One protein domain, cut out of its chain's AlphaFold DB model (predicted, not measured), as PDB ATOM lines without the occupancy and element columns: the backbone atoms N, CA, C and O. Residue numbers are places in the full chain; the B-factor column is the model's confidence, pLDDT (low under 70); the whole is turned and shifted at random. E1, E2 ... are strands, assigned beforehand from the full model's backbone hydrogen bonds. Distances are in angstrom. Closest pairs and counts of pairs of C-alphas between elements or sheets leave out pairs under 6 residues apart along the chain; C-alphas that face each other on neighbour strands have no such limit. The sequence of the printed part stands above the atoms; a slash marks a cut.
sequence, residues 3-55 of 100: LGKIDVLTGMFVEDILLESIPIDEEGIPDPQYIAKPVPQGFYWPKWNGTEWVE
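AT A GLANCE: This is residues 3 to 55 of the 100 residues of an uncharacterized protein of Planococcus citreus (UniProt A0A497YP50). There is little regular structure: a small antiparallel sheet of three short strands, with a long loop, residues 19 to 33, between E2 and E3, and a long tail, residues 37 to 55, leading away from the sheet. The tail folds back at its far end, where residues 48 to 53 stick out. The printed part has 53 residues, no named helix and strands E1, E2, E3 along the chain, in sheet order E2 - E1 - E3; it is all strand, with 13 residues in named elements. It is loose, with a radius of gyration of the C-alphas of 14.2 A, and spans 43 by 26 by 16 A.

HOW THE PARTS SIT: E1, residues 3 to 6, is the inner strand. E2, residues 13 to 18, is antiparallel to it at 152 degrees, a hairpin; N 5 and O 15, 2.8 A apart, are within hydrogen-bond range. E3, residues 34 to 36, is antiparallel to E1 at 138 degrees, with N 4 and O 35 at 2.9 A. The edge strands E2 and E3 are apart.

IN THESE COORDINATES: E1 begins at C-alpha 3 (42.416, 22.700, 65.265) and is 9.4 A long. E2 is 14.8 A long. E3, 6.7 A, ends at C-alpha 36 (47.237, 23.457, 66.096).

THE WHOLE: The two C-alphas farthest apart, Thr 10 and Thr 51, are 44.0 A apart. The printed part has no cut. The link E2 to E3 is long. Residues 38 to 47 have pLDDT under 70.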
ATOM      1  N   LEU A   3      42.105  21.732  64.222       83.88
ATOM      2  CA  LEU A   3      42.416  22.700  65.265       83.88
ATOM      3  C   LEU A   3      41.615  22.349  66.516       83.88
ATOM      4  O   LEU A   3      40.438  22.013  66.431       83.88
ATOM      5  N   GLY A   4      42.248  22.438  67.681       87.25
ATOM      6  CA  GLY A   4      41.520  22.432  68.941       87.25
ATOM      7  C   GLY A   4      41.065  23.847  69.253       87.25
ATOM      8  O   GLY A   4      41.904  24.743  69.340       87.25
ATOM      9  N   LYS A   5      39.766  24.058  69.439       89.69
ATOM     10  CA  LYS A   5      39.259  25.304  70.002       89.69
ATOM     11  C   LYS A   5      39.339  25.234  71.517       89.69
ATOM     12  O   LYS A   5      38.884  24.261  72.126       89.69
ATOM     13  N   ILE A   6      39.912  26.265  72.119       89.81
ATOM     14  CA  ILE A   6      40.004  26.413  73.569       89.81
ATOM     15  C   ILE A   6      39.192  27.619  74.029       89.81
ATOM     16  O   ILE A   6      38.970  28.568  73.285       89.81
ATOM     17  N   ASP A   7      38.735  27.593  75.268       89.88
ATOM     18  CA  ASP A   7      38.245  28.792  75.927       89.88
ATOM     19  C   ASP A   7      39.452  29.547  76.491       89.88
ATOM     20  O   ASP A   7      40.162  29.041  77.355       89.88
ATOM     21  N   VAL A   8      39.702  30.756  75.989       86.69
ATOM     22  CA  VAL A   8      40.879  31.563  76.347       86.69
ATOM     23  C   VAL A   8      40.835  32.015  77.812       86.69
ATOM     24  O   VAL A   8      41.883  32.225  78.419       86.69
ATOM     25  N   LEU A   9      39.643  32.134  78.409       88.75
ATOM     26  CA  LEU A   9      39.497  32.552  79.806       88.75
ATOM     27  C   LEU A   9      39.802  31.413  80.782       88.75
ATOM     28  O   LEU A   9      40.395  31.645  81.835       88.75
ATOM     29  N   THR A  10      39.390  30.189  80.449       87.69
ATOM     30  CA  THR A  10      39.530  29.021  81.334       87.69
ATOM     31  C   THR A  10      40.694  28.104  80.955       87.69
ATOM     32  O   THR A  10      41.096  27.266  81.758       87.69
ATOM     33  N   GLY A  11      41.241  28.244  79.745       82.12
ATOM     34  CA  GLY A  11      42.245  27.351  79.167       82.12
ATOM     35  C   GLY A  11      41.709  25.959  78.816       82.12
ATOM     36  O   GLY A  11      42.487  25.073  78.464       82.12
ATOM     37  N   MET A  12      40.398  25.736  78.934       84.25
ATOM     38  CA  MET A  12      39.788  24.426  78.728       84.25
ATOM     39  C   MET A  12      39.542  24.157  77.247       84.25
ATOM     40  O   MET A  12      39.207  25.050  76.471       84.25
ATOM     41  N   PHE A  13      39.676  22.890  76.861       87.06
ATOM     42  CA  PHE A  13      39.269  22.431  75.539       87.06
ATOM     43  C   PHE A  13      37.747  22.544  75.374       87.06
ATOM     44  O   PHE A  13      37.000  22.122  76.257       87.06
ATOM     45  N   VAL A  14      37.310  23.086  74.236       89.62
ATOM     46  CA  VAL A  14      35.893  23.241  73.887       89.62
ATOM     47  C   VAL A  14      35.487  22.177  72.874       89.62
ATOM     48  O   VAL A  14      34.646  21.335  73.169       89.62
ATOM     49  N   GLU A  15      36.090  22.206  71.686       84.88
ATOM     50  CA  GLU A  15      35.731  21.323  70.574       84.88
ATOM     51  C   GLU A  15      36.864  21.217  69.547       84.88
ATOM     52  O   GLU A  15      37.777  22.046  69.504       84.88
ATOM     53  N   ASP A  16      36.793  20.190  68.707       85.31
ATOM     54  CA  ASP A  16      37.661  20.058  67.543       85.31
ATOM     55  C   ASP A  16      37.007  20.723  66.330       85.31
ATOM     56  O   ASP A  16      35.836  20.494  66.030       85.31
ATOM     57  N   ILE A  17      37.780  21.542  65.621       83.06
ATOM     58  CA  ILE A  17      37.324  22.326  64.477       83.06
ATOM     59  C   ILE A  17      38.191  22.025  63.257       83.06
ATOM     60  O   ILE A  17      39.417  21.926  63.332       83.06
ATOM     61  N   LEU A  18      37.535  21.916  62.104       77.62
ATOM     62  CA  LEU A  18      38.177  21.736  60.808       77.62
ATOM     63  C   LEU A  18      38.240  23.074  60.068       77.62
ATOM     64  O   LEU A  18      37.217  23.589  59.629       77.62
ATOM     65  N   LEU A  19      39.447  23.630  59.931       79.31
ATOM     66  CA  LEU A  19      39.710  24.894  59.228       79.31
ATOM     67  C   LEU A  19      40.959  24.786  58.356       79.31
ATOM     68  O   LEU A  19      41.897  24.060  58.694       79.31
ATOM     69  N   GLU A  20      40.975  25.490  57.224       77.50
ATOM     70  CA  GLU A  20      42.118  25.479  56.301       77.50
ATOM     71  C   GLU A  20      43.359  26.082  56.965       77.50
ATOM     72  O   GLU A  20      44.429  25.475  56.923       77.50
ATOM     73  N   SER A  21      43.179  27.199  57.672       80.31
ATOM     74  CA  SER A  21      44.190  27.894  58.470       80.31
ATOM     75  C   SER A  21      43.590  28.449  59.762       80.31
ATOM     76  O   SER A  21      42.371  28.567  59.888       80.31
ATOM     77  N   ILE A  22      44.446  28.790  60.731       85.12
ATOM     78  CA  ILE A  22      44.016  29.546  61.914       85.12
ATOM     79  C   ILE A  22      43.486  30.908  61.424       85.12
ATOM     80  O   ILE A  22      44.181  31.541  60.623       85.12
ATOM     81  N   PRO A  23      42.274  31.336  61.829       86.62
ATOM     82  CA  PRO A  23      41.763  32.663  61.513       86.62
ATOM     83  C   PRO A  23      42.718  33.742  62.018       86.62
ATOM     84  O   PRO A  23      43.322  33.598  63.078       86.62
ATOM     85  N   ILE A  24      42.862  34.801  61.234       90.06
ATOM     86  CA  ILE A  24      43.777  35.904  61.507       90.06
ATOM     87  C   ILE A  24      42.935  37.176  61.631       90.06
ATOM     88  O   ILE A  24      41.971  37.334  60.877       90.06
ATOM     89  N   ASP A  25      43.264  38.037  62.591       86.25
ATOM     90  CA  ASP A  25      42.619  39.342  62.764       86.25
ATOM     91  C   ASP A  25      43.064  40.378  61.708       86.25
ATOM     92  O   ASP A  25      43.848  40.082  60.799       86.25
ATOM     93  N   GLU A  26      42.522  41.599  61.793       85.31
ATOM     94  CA  GLU A  26      42.833  42.699  60.863       85.31
ATOM     95  C   GLU A  26      44.313  43.125  60.936       85.31
ATOM     96  O   GLU A  26      44.862  43.665  59.972       85.31
ATOM     97  N   GLU A  27      44.982  42.830  62.051       86.06
ATOM     98  CA  GLU A  27      46.386  43.117  62.335       86.06
ATOM     99  C   GLU A  27      47.352  42.000  61.905       86.06
ATOM    100  O   GLU A  27      48.572  42.168  61.994       86.06
ATOM    101  N   GLY A  28      46.844  40.874  61.401       83.19
ATOM    102  CA  GLY A  28      47.678  39.762  60.955       83.19
ATOM    103  C   GLY A  28      48.084  38.787  62.070       83.19
ATOM    104  O   GLY A  28      48.954  37.941  61.848       83.19
ATOM    105  N   ILE A  29      47.480  38.882  63.256       85.44
ATOM    106  CA  ILE A  29      47.737  38.016  64.407       85.44
ATOM    107  C   ILE A  29      46.754  36.830  64.396       85.44
ATOM    108  O   ILE A  29      45.549  37.011  64.218       85.44
ATOM    109  N   PRO A  30      47.245  35.585  64.554       86.38
ATOM    110  CA  PRO A  30      46.380  34.413  64.619       86.38
ATOM    111  C   PRO A  30      45.536  34.423  65.896       86.38
ATOM    112  O   PRO A  30      46.046  34.701  66.984       86.38
ATOM    113  N   ASP A  31      44.264  34.056  65.766       87.00
ATOM    114  CA  ASP A  31      43.331  34.021  66.888       87.00
ATOM    115  C   ASP A  31      43.796  32.996  67.953       87.00
ATOM    116  O   ASP A  31      43.930  31.799  67.654       87.00
ATOM    117  N   PRO A  32      44.041  33.435  69.209       86.38
ATOM    118  CA  PRO A  32      44.539  32.581  70.287       86.38
ATOM    119  C   PRO A  32      43.557  31.480  70.708       86.38
ATOM    120  O   PRO A  32      43.935  30.575  71.453       86.38
ATOM    121  N   GLN A  33      42.305  31.528  70.248       88.69
ATOM    122  CA  GLN A  33      41.306  30.503  70.515       88.69
ATOM    123  C   GLN A  33      41.613  29.166  69.822       88.69
ATOM    124  O   GLN A  33      41.070  28.129  70.215       88.69
ATOM    125  N   TYR A  34      42.479  29.164  68.805       87.44
ATOM    126  CA  TYR A  34      42.750  27.992  67.979       87.44
ATOM    127  C   TYR A  34      44.178  27.483  68.171       87.44
ATOM    128  O   TYR A  34      45.153  28.136  67.805       87.44
ATOM    129  N   ILE A  35      44.304  26.258  68.678       82.62
ATOM    130  CA  ILE A  35      45.588  25.567  68.808       82.62
ATOM    131  C   ILE A  35      45.745  24.501  67.723       82.62
ATOM    132  O   ILE A  35      44.860  23.670  67.498       82.62
ATOM    133  N   ALA A  36      46.898  24.501  67.053       77.38
ATOM    134  CA  ALA A  36      47.237  23.457  66.096       77.38
ATOM    135  C   ALA A  36      47.499  22.144  66.846       77.38
ATOM    136  O   ALA A  36      48.453  22.036  67.618       77.38
ATOM    137  N   LYS A  37      46.655  21.135  66.615       72.12
ATOM    138  CA  LYS A  37      46.924  19.771  67.071       72.12
ATOM    139  C   LYS A  37      47.717  19.037  65.985       72.12
ATOM    140  O   LYS A  37      47.408  19.209  64.803       72.12
ATOM    141  N   PRO A  38      48.718  18.211  66.343       62.94
ATOM    142  CA  PRO A  38      49.339  17.324  65.372       62.94
ATOM    143  C   PRO A  38      48.254  16.402  64.811       62.94
ATOM    144  O   PRO A  38      47.620  15.641  65.542       62.94
ATOM    145  N   VAL A  39      47.997  16.531  63.512       59.81
ATOM    146  CA  VAL A  39      47.006  15.725  62.803       59.81
ATOM    147  C   VAL A  39      47.529  14.283  62.742       59.81
ATOM    148  O   VAL A  39      48.649  14.088  62.259       59.81
ATOM    149  N   PRO A  40      46.778  13.268  63.217       60.28
ATOM    150  CA  PRO A  40      47.177  11.874  63.059       60.28
ATOM    151  C   PRO A  40      47.414  11.548  61.582       60.28
ATOM    152  O   PRO A  40      46.646  11.964  60.710       60.28
ATOM    153  N   GLN A  41      48.488  10.813  61.293       53.59
ATOM    154  CA  GLN A  41      48.827  10.416  59.930       53.59
ATOM    155  C   GLN A  41      47.646   9.652  59.304       53.59
ATOM    156  O   GLN A  41      47.192   8.656  59.859       53.59
ATOM    157  N   GLY A  42      47.133  10.140  58.168       55.25
ATOM    158  CA  GLY A  42      45.966   9.561  57.486       55.25
ATOM    159  C   GLY A  42      44.667  10.371  57.586       55.25
ATOM    160  O   GLY A  42      43.691  10.008  56.936       55.25
ATOM    161  N   PHE A  43      44.634  11.473  58.342       58.75
ATOM    162  CA  PHE A  43      43.482  12.376  58.354       58.75
ATOM    163  C   PHE A  43      43.588  13.403  57.218       58.75
ATOM    164  O   PHE A  43      44.437  14.298  57.234       58.75
ATOM    165  N   TYR A  44      42.709  13.281  56.228       64.06
ATOM    166  CA  TYR A  44      42.707  14.110  55.026       64.06
ATOM    167  C   TYR A  44      41.346  14.770  54.813       64.06
ATOM    168  O   TYR A  44      40.304  14.246  55.198       64.06
ATOM    169  N   TRP A  45      41.370  15.930  54.163       62.00
ATOM    170  CA  TRP A  45      40.184  16.733  53.888       62.00
ATOM    171  C   TRP A  45      39.295  16.026  52.857       62.00
ATOM    172  O   TRP A  45      39.804  15.692  51.783       62.00
ATOM    173  N   PRO A  46      37.993  15.798  53.128       67.62
ATOM    174  CA  PRO A  46      37.076  15.390  52.077       67.62
ATOM    175  C   PRO A  46      37.033  16.495  51.019       67.62
ATOM    176  O   PRO A  46      36.869  17.672  51.340       67.62
ATOM    177  N   LYS A  47      37.216  16.121  49.755       67.88
ATOM    178  CA  LYS A  47      37.244  17.059  48.631       67.88
ATOM    179  C   LYS A  47      36.115  16.751  47.663       67.88
ATOM    180  O   LYS A  47      35.895  15.600  47.291       67.88
ATOM    181  N   TRP A  48      35.414  17.788  47.224       72.19
ATOM    182  CA  TRP A  48      34.485  17.669  46.107       72.19
ATOM    183  C   TRP A  48      35.282  17.616  44.805       72.19
ATOM    184  O   TRP A  48      36.058  18.525  44.515       72.19
ATOM    185  N   ASN A  49      35.107  16.556  44.018       75.31
ATOM    186  CA  ASN A  49      35.820  16.399  42.746       75.31
ATOM    187  C   ASN A  49      35.036  16.939  41.531       75.31
ATOM    188  O   ASN A  49      35.498  16.796  40.403       75.31
ATOM    189  N   GLY A  50      33.861  17.544  41.744       77.25
ATOM    190  CA  GLY A  50      32.961  17.981  40.671       77.25
ATOM    191  C   GLY A  50      31.795  17.027  40.393       77.25
ATOM    192  O   GLY A  50      30.841  17.426  39.732       77.25
ATOM    193  N   THR A  51      31.840  15.790  40.890       82.19
ATOM    194  CA  THR A  51      30.823  14.754  40.631       82.19
ATOM    195  C   THR A  51      30.401  14.014  41.901       82.19
ATOM    196  O   THR A  51      29.225  13.694  42.054       82.19
ATOM    197  N   GLU A  52      31.326  13.798  42.834       80.12
ATOM    198  CA  GLU A  52      31.083  13.156  44.123       80.12
ATOM    199  C   GLU A  52      32.002  13.708  45.227       80.12
ATOM    200  O   GLU A  52      33.040  14.336  44.981       80.12
ATOM    201  N   TRP A  53      31.592  13.481  46.476       76.88
ATOM    202  CA  TRP A  53      32.423  13.749  47.641       76.88
ATOM    203  C   TRP A  53      33.465  12.638  47.760       76.88
ATOM    204  O   TRP A  53      33.115  11.488  48.006       76.88
ATOM    205  N   VAL A  54      34.741  12.983  47.593       73.25
ATOM    206  CA  VAL A  54      35.855  12.053  47.784       73.25
ATOM    207  C   VAL A  54      36.376  12.236  49.201       73.25
ATOM    208  O   VAL A  54      36.958  13.275  49.525       73.25
ATOM    209  N   GLU A  55      36.151  11.241  50.056       72.81
ATOM    210  CA  GLU A  55      36.706  11.210  51.408       72.81
ATOM    211  C   GLU A  55      38.239  11.195  51.314       72.81
ATOM    212  O   GLU A  55      38.823  10.457  50.520       72.81
TER     213      GLU A  55